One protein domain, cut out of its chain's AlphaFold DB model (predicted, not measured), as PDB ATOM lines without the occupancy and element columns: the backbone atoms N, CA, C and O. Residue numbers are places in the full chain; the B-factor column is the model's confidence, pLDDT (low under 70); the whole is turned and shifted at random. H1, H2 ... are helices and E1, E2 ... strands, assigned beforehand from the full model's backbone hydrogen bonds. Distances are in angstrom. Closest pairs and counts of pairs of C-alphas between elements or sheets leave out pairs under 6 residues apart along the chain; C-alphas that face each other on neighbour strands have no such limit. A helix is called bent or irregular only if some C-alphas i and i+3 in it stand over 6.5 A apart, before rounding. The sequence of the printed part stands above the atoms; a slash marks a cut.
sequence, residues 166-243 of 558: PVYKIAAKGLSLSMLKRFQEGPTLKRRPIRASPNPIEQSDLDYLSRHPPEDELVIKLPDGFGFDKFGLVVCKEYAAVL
ATOM      1  N   PRO A 166     -10.971  12.161 -20.333       97.62
ATOM      2  CA  PRO A 166      -9.759  12.439 -21.107       97.62
ATOM      3  C   PRO A 166      -9.214  13.853 -20.941       97.62
ATOM      4  O   PRO A 166      -8.018  14.051 -21.074       97.62
ATOM      5  N   VAL A 167     -10.064  14.838 -20.648       97.25
ATOM      6  CA  VAL A 167      -9.636  16.233 -20.505       97.25
ATOM      7  C   VAL A 167      -9.169  16.480 -19.075       97.25
ATOM      8  O   VAL A 167      -9.974  16.467 -18.141       97.25
ATOM      9  N   TYR A 168      -7.876  16.752 -18.897       97.62
ATOM     10  CA  TYR A 168      -7.297  16.883 -17.560       97.62
ATOM     11  C   TYR A 168      -7.918  18.010 -16.725       97.62
ATOM     12  O   TYR A 168      -8.196  17.797 -15.552       97.62
ATOM     13  N   LYS A 169      -8.238  19.171 -17.310       96.44
ATOM     14  CA  LYS A 169      -8.906  20.273 -16.587       96.44
ATOM     15  C   LYS A 169     -10.227  19.833 -15.934       96.44
ATOM     16  O   LYS A 169     -10.544  20.259 -14.826       96.44
ATOM     17  N   ILE A 170     -10.975  18.956 -16.605       96.44
ATOM     18  CA  ILE A 170     -12.214  18.360 -16.089       96.44
ATOM     19  C   ILE A 170     -11.873  17.327 -15.005       96.44
ATOM     20  O   ILE A 170     -12.436  17.361 -13.912       96.44
ATOM     21  N   ALA A 171     -10.887  16.458 -15.257       97.56
ATOM     22  CA  ALA A 171     -10.418  15.474 -14.281       97.56
ATOM     23  C   ALA A 171      -9.924  16.121 -12.972       97.56
ATOM     24  O   ALA A 171     -10.315  15.678 -11.896       97.56
ATOM     25  N   ALA A 172      -9.136  17.196 -13.046       97.31
ATOM     26  CA  ALA A 172      -8.601  17.933 -11.903       97.31
ATOM     27  C   ALA A 172      -9.715  18.496 -11.008       97.31
ATOM     28  O   ALA A 172      -9.633  18.373  -9.783       97.31
ATOM     29  N   LYS A 173     -10.805  19.017 -11.596       96.31
ATOM     30  CA  LYS A 173     -12.003  19.425 -10.842       96.31
ATOM     31  C   LYS A 173     -12.635  18.237 -10.107       96.31
ATOM     32  O   LYS A 173     -12.889  18.319  -8.907       96.31
ATOM     33  N   GLY A 174     -12.852  17.118 -10.801       96.81
ATOM     34  CA  GLY A 174     -13.453  15.915 -10.210       96.81
ATOM     35  C   GLY A 174     -12.603  15.300  -9.094       96.81
ATOM     36  O   GLY A 174     -13.127  14.930  -8.041       96.81
ATOM     37  N   LEU A 175     -11.281  15.254  -9.279       97.56
ATOM     38  CA  LEU A 175     -10.332  14.808  -8.257       97.56
ATOM     39  C   LEU A 175     -10.348  15.739  -7.048       97.56
ATOM     40  O   LEU A 175     -10.458  15.268  -5.920       97.56
ATOM     41  N   SER A 176     -10.325  17.051  -7.279       97.31
ATOM     42  CA  SER A 176     -10.401  18.061  -6.223       97.31
ATOM     43  C   SER A 176     -11.677  17.929  -5.388       97.31
ATOM     44  O   SER A 176     -11.615  17.936  -4.159       97.31
ATOM     45  N   LEU A 177     -12.830  17.717  -6.031       95.81
ATOM     46  CA  LEU A 177     -14.096  17.451  -5.343       95.81
ATOM     47  C   LEU A 177     -14.044  16.159  -4.518       95.81
ATOM     48  O   LEU A 177     -14.447  16.166  -3.353       95.81
ATOM     49  N   SER A 178     -13.511  15.066  -5.077       96.06
ATOM     50  CA  SER A 178     -13.327  13.801  -4.345       96.06
ATOM     51  C   SER A 178     -12.456  13.984  -3.104       96.06
ATOM     52  O   SER A 178     -12.796  13.525  -2.010       96.06
ATOM     53  N   MET A 179     -11.341  14.696  -3.256       96.06
ATOM     54  CA  MET A 179     -10.391  14.946  -2.181       96.06
ATOM     55  C   MET A 179     -10.996  15.815  -1.076       96.06
ATOM     56  O   MET A 179     -10.858  15.484   0.102       96.06
ATOM     57  N   LEU A 180     -11.707  16.887  -1.436       94.56
ATOM     58  CA  LEU A 180     -12.410  17.745  -0.480       94.56
ATOM     59  C   LEU A 180     -13.524  16.987   0.244       94.56
ATOM     60  O   LEU A 180     -13.647  17.097   1.463       94.56
ATOM     61  N   LYS A 181     -14.278  16.147  -0.469       93.25
ATOM     62  CA  LYS A 181     -15.271  15.258   0.139       93.25
ATOM     63  C   LYS A 181     -14.615  14.300   1.130       93.25
ATOM     64  O   LYS A 181     -15.097  14.144   2.249       93.25
ATOM     65  N   ARG A 182     -13.469  13.704   0.773       93.19
ATOM     66  CA  ARG A 182     -12.679  12.883   1.704       93.19
ATOM     67  C   ARG A 182     -12.228  13.676   2.929       93.19
ATOM     68  O   ARG A 182     -12.249  13.113   4.018       93.19
ATOM     69  N   PHE A 183     -11.815  14.928   2.770       91.56
ATOM     70  CA  PHE A 183     -11.409  15.783   3.883       91.56
ATOM     71  C   PHE A 183     -12.582  16.093   4.824       91.56
ATOM     72  O   PHE A 183     -12.469  15.878   6.028       91.56
ATOM     73  N   GLN A 184     -13.726  16.510   4.278       90.62
ATOM     74  CA  GLN A 184     -14.928  16.857   5.044       90.62
ATOM     75  C   GLN A 184     -15.549  15.643   5.752       90.62
ATOM     76  O   GLN A 184     -15.958  15.732   6.907       90.62
ATOM     77  N   GLU A 185     -15.583  14.488   5.083       88.00
ATOM     78  CA  GLU A 185     -16.093  13.226   5.641       88.00
ATOM     79  C   GLU A 185     -15.030  12.458   6.449       88.00
ATOM     80  O   GLU A 185     -15.323  11.448   7.089       88.00
ATOM     81  N   GLY A 186     -13.772  12.904   6.419       79.25
ATOM     82  CA  GLY A 186     -12.640  12.257   7.081       79.25
ATOM     83  C   GLY A 186     -12.857  12.011   8.574       79.25
ATOM     84  O   GLY A 186     -12.682  10.867   9.014       79.25
ATOM     85  N   PRO A 187     -13.307  13.021   9.346       77.62
ATOM     86  CA  PRO A 187     -13.574  12.873  10.774       77.62
ATOM     87  C   PRO A 187     -14.660  11.841  11.098       77.62
ATOM     88  O   PRO A 187     -14.581  11.171  12.126       77.62
ATOM     89  N   THR A 188     -15.665  11.682  10.230       72.69
ATOM     90  CA  THR A 188     -16.808  10.791  10.478       72.69
ATOM     91  C   THR A 188     -16.549   9.368   9.987       72.69
ATOM     92  O   THR A 188     -16.928   8.408  10.656       72.69
ATOM     93  N   LEU A 189     -15.846   9.211   8.860       76.06
ATOM     94  CA  LEU A 189     -15.591   7.919   8.213       76.06
ATOM     95  C   LEU A 189     -14.182   7.358   8.463       76.06
ATOM     96  O   LEU A 189     -13.810   6.359   7.847       76.06
ATOM     97  N   LYS A 190     -13.384   7.981   9.344       76.69
ATOM     98  CA  LYS A 190     -11.968   7.625   9.586       76.69
ATOM     99  C   LYS A 190     -11.148   7.581   8.289       76.69
ATOM    100  O   LYS A 190     -10.216   6.783   8.163       76.69
ATOM    101  N   ARG A 191     -11.507   8.408   7.301       78.62
ATOM    102  CA  ARG A 191     -10.734   8.497   6.057       78.62
ATOM    103  C   ARG A 191      -9.463   9.299   6.303       78.62
ATOM    104  O   ARG A 191      -9.404  10.146   7.191       78.62
ATOM    105  N   ARG A 192      -8.434   9.005   5.507       82.44
ATOM    106  CA  ARG A 192      -7.156   9.715   5.585       82.44
ATOM    107  C   ARG A 192      -7.351  11.173   5.145       82.44
ATOM    108  O   ARG A 192      -8.039  11.393   4.146       82.44
ATOM    109  N   PRO A 193      -6.761  12.145   5.859       87.12
ATOM    110  CA  PRO A 193      -6.786  13.540   5.438       87.12
ATOM    111  C   PRO A 193      -6.055  13.714   4.100       87.12
ATOM    112  O   PRO A 193      -5.299  12.837   3.670       87.12
ATOM    113  N   ILE A 194      -6.276  14.855   3.443       91.00
ATOM    114  CA  ILE A 194      -5.463  15.259   2.291       91.00
ATOM    115  C   ILE A 194      -4.016  15.375   2.775       91.00
ATOM    116  O   ILE A 194      -3.739  16.049   3.767       91.00
ATOM    117  N   ARG A 195      -3.103  14.654   2.118       91.31
ATOM    118  CA  ARG A 195      -1.693  14.665   2.504       91.31
ATOM    119  C   ARG A 195      -1.070  15.993   2.104       91.31
ATOM    120  O   ARG A 195      -1.283  16.463   0.990       91.31
ATOM    121  N   ALA A 196      -0.239  16.525   2.990       92.75
ATOM    122  CA  ALA A 196       0.652  17.628   2.685       92.75
ATOM    123  C   ALA A 196       1.799  17.095   1.806       92.75
ATOM    124  O   ALA A 196       2.854  16.696   2.292       92.75
ATOM    125  N   SER A 197       1.528  16.957   0.510       93.00
ATOM    126  CA  SER A 197       2.479  16.453  -0.477       93.00
ATOM    127  C   SER A 197       2.140  16.978  -1.873       93.00
ATOM    128  O   SER A 197       0.952  17.179  -2.135       93.00
ATOM    129  N   PRO A 198       3.114  17.042  -2.801       88.81
ATOM    130  CA  PRO A 198       2.863  17.422  -4.193       88.81
ATOM    131  C   PRO A 198       1.860  16.510  -4.914       88.81
ATOM    132  O   PRO A 198       1.149  16.955  -5.800       88.81
ATOM    133  N   ASN A 199       1.766  15.232  -4.521       94.31
ATOM    134  CA  ASN A 199       0.785  14.287  -5.057       94.31
ATOM    135  C   ASN A 199      -0.179  13.784  -3.966       94.31
ATOM    136  O   ASN A 199       0.027  12.693  -3.398       94.31
ATOM    137  N   PRO A 200      -1.246  14.553  -3.692       95.44
ATOM    138  CA  PRO A 200      -2.239  14.223  -2.674       95.44
ATOM    139  C   PRO A 200      -3.299  13.204  -3.134       95.44
ATOM    140  O   PRO A 200      -4.140  12.805  -2.325       95.44
ATOM    141  N   ILE A 201      -3.284  12.787  -4.407       97.31
ATOM    142  CA  ILE A 201      -4.298  11.905  -4.997       97.31
ATOM    143  C   ILE A 201      -4.118  10.480  -4.461       97.31
ATOM    144  O   ILE A 201      -3.059   9.860  -4.620       97.31
ATOM    145  N   GLU A 202      -5.174   9.917  -3.881       95.94
ATOM    146  CA  GLU A 202      -5.218   8.510  -3.472       95.94
ATOM    147  C   GLU A 202      -5.997   7.677  -4.496       95.94
ATOM    148  O   GLU A 202      -6.798   8.191  -5.275       95.94
ATOM    149  N   GLN A 203      -5.820   6.353  -4.456       96.88
ATOM    150  CA  GLN A 203      -6.506   5.438  -5.377       96.88
ATOM    151  C   GLN A 203      -8.038   5.584  -5.335       96.88
ATOM    152  O   GLN A 203      -8.688   5.532  -6.374       96.88
ATOM    153  N   SER A 204      -8.612   5.856  -4.157       95.62
ATOM    154  CA  SER A 204     -10.055   6.072  -4.007       95.62
ATOM    155  C   SER A 204     -10.577   7.285  -4.783       95.62
ATOM    156  O   SER A 204     -11.747   7.295  -5.153       95.62
ATOM    157  N   ASP A 205      -9.743   8.309  -5.008       97.12
ATOM    158  CA  ASP A 205     -10.143   9.492  -5.782       97.12
ATOM    159  C   ASP A 205     -10.243   9.165  -7.268       97.12
ATOM    160  O   ASP A 205     -11.173   9.600  -7.941       97.12
ATOM    161  N   LEU A 206      -9.315   8.345  -7.765       98.00
ATOM    162  CA  LEU A 206      -9.324   7.853  -9.141       98.00
ATOM    163  C   LEU A 206     -10.532   6.943  -9.396       98.00
ATOM    164  O   LEU A 206     -11.196   7.061 -10.428       98.00
ATOM    165  N   ASP A 207     -10.855   6.073  -8.434       96.75
ATOM    166  CA  ASP A 207     -12.057   5.234  -8.481       96.75
ATOM    167  C   ASP A 207     -13.334   6.083  -8.475       96.75
ATOM    168  O   ASP A 207     -14.282   5.790  -9.207       96.75
ATOM    169  N   TYR A 208     -13.367   7.144  -7.660       95.94
ATOM    170  CA  TYR A 208     -14.494   8.069  -7.613       95.94
ATOM    171  C   TYR A 208     -14.668   8.806  -8.942       95.94
ATOM    172  O   TYR A 208     -15.772   8.778  -9.487       95.94
ATOM    173  N   LEU A 209     -13.587   9.380  -9.484       97.12
ATOM    174  CA  LEU A 209     -13.576  10.072 -10.776       97.12
ATOM    175  C   LEU A 209     -14.061   9.157 -11.906       97.12
ATOM    176  O   LEU A 209     -14.855   9.567 -12.747       97.12
ATOM    177  N   SER A 210     -13.630   7.894 -11.901       96.12
ATOM    178  CA  SER A 210     -14.018   6.912 -12.920       96.12
ATOM    179  C   SER A 210     -15.514   6.579 -12.901       96.12
ATOM    180  O   SER A 210     -16.062   6.174 -13.926       96.12
ATOM    181  N   ARG A 211     -16.168   6.702 -11.738       95.94
ATOM    182  CA  ARG A 211     -17.600   6.407 -11.549       95.94
ATOM    183  C   ARG A 211     -18.489   7.640 -11.686       95.94
ATOM    184  O   ARG A 211     -19.644   7.494 -12.063       95.94
ATOM    185  N   HIS A 212     -17.960   8.820 -11.371       94.00
ATOM    186  CA  HIS A 212     -18.702  10.078 -11.353       94.00
ATOM    187  C   HIS A 212     -17.896  11.151 -12.098       94.00
ATOM    188  O   HIS A 212     -17.208  11.955 -11.463       94.00
ATOM    189  N   PRO A 213     -17.937  11.153 -13.442       89.94
ATOM    190  CA  PRO A 213     -17.358  12.232 -14.229       89.94
ATOM    191  C   PRO A 213     -17.973  13.567 -13.783       89.94
ATOM    192  O   PRO A 213     -19.194  13.642 -13.641       89.94
ATOM    193  N   PRO A 214     -17.162  14.599 -13.508       89.75
ATOM    194  CA  PRO A 214     -17.685  15.874 -13.044       89.75
ATOM    195  C   PRO A 214     -18.397  16.611 -14.181       89.75
ATOM    196  O   PRO A 214     -17.978  16.547 -15.336       89.75
ATOM    197  N   GLU A 215     -19.453  17.341 -13.830       89.31
ATOM    198  CA  GLU A 215     -20.095  18.305 -14.723       89.31
ATOM    199  C   GLU A 215     -19.205  19.548 -14.878       89.31
ATOM    200  O   GLU A 215     -18.506  19.955 -13.942       89.31
ATOM    201  N   ASP A 216     -19.210  20.155 -16.065       80.56
ATOM    202  CA  ASP A 216     -18.217  21.170 -16.441       80.56
ATOM    203  C   ASP A 216     -18.344  22.483 -15.634       80.56
ATOM    204  O   ASP A 216     -17.359  23.200 -15.422       80.56
ATOM    205  N   GLU A 217     -19.534  22.766 -15.100       85.69
ATOM    206  CA  GLU A 217     -19.893  24.039 -14.457       85.69
ATOM    207  C   GLU A 217     -19.679  24.073 -12.933       85.69
ATOM    208  O   GLU A 217     -19.988  25.065 -12.271       85.69
ATOM    209  N   LEU A 218     -19.117  23.018 -12.338       84.81
ATOM    210  CA  LEU A 218     -18.946  22.958 -10.885       84.81
ATOM    211  C   LEU A 218     -17.864  23.935 -10.390       84.81
ATOM    212  O   LEU A 218     -16.668  23.759 -10.639       84.81
ATOM    213  N   VAL A 219     -18.294  24.946  -9.626       91.06
ATOM    214  CA  VAL A 219     -17.417  25.887  -8.914       91.06
ATOM    215  C   VAL A 219     -16.993  25.283  -7.575       91.06
ATOM    216  O   VAL A 219     -17.816  25.047  -6.688       91.06
ATOM    217  N   ILE A 220     -15.692  25.051  -7.410       93.69
ATOM    218  CA  ILE A 220     -15.120  24.489  -6.183       93.69
ATOM    219  C   ILE A 220     -14.848  25.620  -5.188       93.69
ATOM    220  O   ILE A 220     -13.997  26.473  -5.427       93.69
ATOM    221  N   LYS A 221     -15.542  25.606  -4.046       94.38
ATOM    222  CA  LYS A 221     -15.228  26.482  -2.907       94.38
ATOM    223  C   LYS A 221     -14.161  25.820  -2.038       94.38
ATOM    224  O   LYS A 221     -14.390  24.725  -1.519       94.38
ATOM    225  N   LEU A 222     -13.008  26.469  -1.894       95.38
ATOM    226  CA  LEU A 222     -11.893  25.947  -1.108       95.38
ATOM    227  C   LEU A 222     -12.048  26.288   0.381       95.38
ATOM    228  O   LEU A 222     -12.333  27.440   0.702       95.38
ATOM    229  N   PRO A 223     -11.858  25.318   1.293       94.88
ATOM    230  CA  PRO A 223     -11.697  25.603   2.714       94.88
ATOM    231  C   PRO A 223     -10.380  26.335   3.005       94.88
ATOM    232  O   PRO A 223      -9.418  26.231   2.238       94.88
ATOM    233  N   ASP A 224     -10.309  26.987   4.166       94.50
ATOM    234  CA  ASP A 224      -9.073  27.601   4.654       94.50
ATOM    235  C   ASP A 224      -7.933  26.575   4.742       94.50
ATOM    236  O   ASP A 224      -8.118  25.434   5.174       94.50
ATOM    237  N   GLY A 225      -6.734  26.995   4.334       94.12
ATOM    238  CA  GLY A 225      -5.540  26.145   4.325       94.12
ATOM    239  C   GLY A 225      -5.348  25.313   3.051       94.12
ATOM    240  O   GLY A 225      -4.363  24.576   2.966       94.12
ATOM    241  N   PHE A 226      -6.219  25.461   2.050       96.62
ATOM    242  CA  PHE A 226      -6.077  24.835   0.735       96.62
ATOM    243  C   PHE A 226      -5.903  25.870  -0.377       96.62
ATOM    244  O   PHE A 226      -6.329  27.016  -0.258       96.62
ATOM    245  N   GLY A 227      -5.281  25.442  -1.470       96.62
ATOM    246  CA  GLY A 227      -5.146  26.209  -2.704       96.62
ATOM    247  C   GLY A 227      -5.119  25.280  -3.912       96.62
ATOM    248  O   GLY A 227      -5.180  24.058  -3.762       96.62
ATOM    249  N   PHE A 228      -5.037  25.856  -5.106       96.69
ATOM    250  CA  PHE A 228      -4.798  25.095  -6.329       96.69
ATOM    251  C   PHE A 228      -3.304  25.077  -6.641       96.69
ATOM    252  O   PHE A 228      -2.625  26.091  -6.486       96.69
ATOM    253  N   ASP A 229      -2.785  23.934  -7.075       96.94
ATOM    254  CA  ASP A 229      -1.456  23.876  -7.677       96.94
ATOM    255  C   ASP A 229      -1.470  24.436  -9.112       96.94
ATOM    256  O   ASP A 229      -2.496  24.885  -9.631       96.94
ATOM    257  N   LYS A 230      -0.313  24.390  -9.783       95.94
ATOM    258  CA  LYS A 230      -0.157  24.913 -11.149       95.94
ATOM    259  C   LYS A 230      -1.007  24.186 -12.205       95.94
ATOM    260  O   LYS A 230      -1.134  24.677 -13.320       95.94
ATOM    261  N   PHE A 231      -1.568  23.030 -11.861       96.88
ATOM    262  CA  PHE A 231      -2.399  22.196 -12.724       96.88
ATOM    263  C   PHE A 231      -3.882  22.227 -12.324       96.88
ATOM    264  O   PHE A 231      -4.715  21.571 -12.950       96.88
ATOM    265  N   GLY A 232      -4.250  23.042 -11.331       96.06
ATOM    266  CA  GLY A 232      -5.634  23.206 -10.899       96.06
ATOM    267  C   GLY A 232      -6.133  22.089  -9.979       96.06
ATOM    268  O   GLY A 232      -7.345  21.949  -9.804       96.06
ATOM    269  N   LEU A 233      -5.237  21.295  -9.389       97.38
ATOM    270  CA  LEU A 233      -5.591  20.314  -8.367       97.38
ATOM    271  C   LEU A 233      -5.555  20.957  -6.977       97.38
ATOM    272  O   LEU A 233      -4.659  21.738  -6.659       97.38
ATOM    273  N   VAL A 234      -6.518  20.610  -6.123       96.94
ATOM    274  CA  VAL A 234      -6.530  21.068  -4.729       96.94
ATOM    275  C   VAL A 234      -5.401  20.430  -3.931       96.94
ATOM    276  O   VAL A 234      -5.317  19.210  -3.805       96.94
ATOM    277  N   VAL A 235      -4.579  21.271  -3.318       97.06
ATOM    278  CA  VAL A 235      -3.445  20.894  -2.473       97.06
ATOM    279  C   VAL A 235      -3.464  21.706  -1.177       97.06
ATOM    280  O   VAL A 235      -4.169  22.712  -1.060       97.06
ATOM    281  N   CYS A 236      -2.700  21.274  -0.172       96.25
ATOM    282  CA  CYS A 236      -2.454  22.111   1.004       96.25
ATOM    283  C   CYS A 236      -1.776  23.421   0.574       96.25
ATOM    284  O   CYS A 236      -0.973  23.414  -0.358       96.25
ATOM    285  N   LYS A 237      -2.065  24.526   1.271       95.44
ATOM    286  CA  LYS A 237      -1.598  25.883   0.923       95.44
ATOM    287  C   LYS A 237      -0.083  25.979   0.686       95.44
ATOM    288  O   LYS A 237       0.339  26.743  -0.167       95.44
ATOM    289  N   GLU A 238       0.718  25.180   1.387       94.81
ATOM    290  CA  GLU A 238       2.180  25.120   1.225       94.81
ATOM    291  C   GLU A 238       2.661  24.566  -0.134       94.81
ATOM    292  O   GLU A 238       3.801  24.809  -0.516       94.81
ATOM    293  N   TYR A 239       1.803  23.856  -0.875       95.31
ATOM    294  CA  TYR A 239       2.072  23.368  -2.238       95.31
ATOM    295  C   TYR A 239       1.242  24.092  -3.303       95.31
ATOM    296  O   TYR A 239       1.349  23.765  -4.486       95.31
ATOM    297  N   ALA A 240       0.374  25.025  -2.901       95.94
ATOM    298  CA  ALA A 240      -0.435  25.779  -3.843       95.94
ATOM    299  C   ALA A 240       0.470  26.658  -4.710       95.94
ATOM    300  O   ALA A 240       1.489  27.175  -4.245       95.94
ATOM    301  N   ALA A 241       0.098  26.836  -5.975       93.56
ATOM    302  CA  ALA A 241       0.777  27.803  -6.814       93.56
ATOM    303  C   ALA A 241       0.552  29.196  -6.219       93.56
ATOM    304  O   ALA A 241      -0.580  29.577  -5.913       93.56
ATOM    305  N   VAL A 242       1.639  29.951  -6.059       88.56
ATOM    306  CA  VAL A 242       1.550  31.381  -5.774       88.56
ATOM    307  C   VAL A 242       1.006  32.016  -7.044       88.56
ATOM    308  O   VAL A 242       1.731  32.183  -8.024       88.56
ATOM    309  N   LEU A 243      -0.299  32.275  -7.066       76.56
ATOM    310  CA  LEU A 243      -0.860  33.130  -8.096       76.56
ATOM    311  C   LEU A 243      -0.229  34.513  -7.899       76.56
ATOM    312  O   LEU A 243      -0.156  34.954  -6.748       76.56
TER     313      LEU A 243
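This is residues 166 to 243 of the 558 residues of an uncharacterized protein of Monosporascus sp. CRB-8-3 (UniProt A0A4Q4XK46). One long helix, H1, runs through the middle, with the short helix H2 packed steeply across the first half of it and a small hairpin of two short strands, E1 and E2, set on another side. Two long links with no named element, residues 190 to 202 and 212 to 225, run round H1, the first from its end to H2 and the second from H2 to the hairpin. The printed part has 78 residues, with two named helices and two named strands in the order H1, H2, E1, E2; the sheet, order E1 - E2, is antiparallel. The class is mostly helix, though under half of the residues are in named elements. The whole is compact, with a radius of gyration of the C-alphas of 11.8 A, and rounded, spanning 33 by 28 by 20 A.

H1, residues 168 to 189, touches H2, residues 203 to 211, with its residues 171 to 179 alone. Their closest C-alphas are those of Ser 178 and Asp 205, 5.5 A apart. The two helices run opposite ways at a steep tilt of 61 degrees. E1, residues 226 to 228, and E2, residues 234 to 236, are antiparallel neighbours and form a hairpin, with 133 degrees between their directions. N 227 and O 235 are 3.0 A apart, and N 235 and O 227 are 2.9 A apart, both within hydrogen-bond range. The closest C-alphas of H1 and E2 are those of Ser 176 and Val 234, 5.1 A apart. H1 and E1 are apart, and so are H2 and E2. Every O i to N i+4 pair is within hydrogen-bond range in H2, and 16 of 18 are in H1.

H1 begins at C-alpha 168, at (-7.297, 16.883, -17.560), and measures 28.5 A from first to last C-alpha. It has a kink of 33 degrees near residue 183 and is irregular, with C-alphas 184 and 187 standing 7.1 A apart. H2 begins at C-alpha 203, at (-6.506, 5.438, -5.377), and measures 12.7 A. E1 measures 7.2 A and E2 7.1 A; E2 ends at C-alpha 236, at (-2.454, 22.111, 1.004).

The two C-alphas farthest apart are those of Leu 189 and Leu 243, 33.4 A. The printed part has no cut. The links H1 to H2, of 13 residues, and H2 to E1, of 14 residues, are long, while E1 to E2, of 5 residues, is tight. The mean pLDDT of the printed part is 92.6, and no printed residue is under 70.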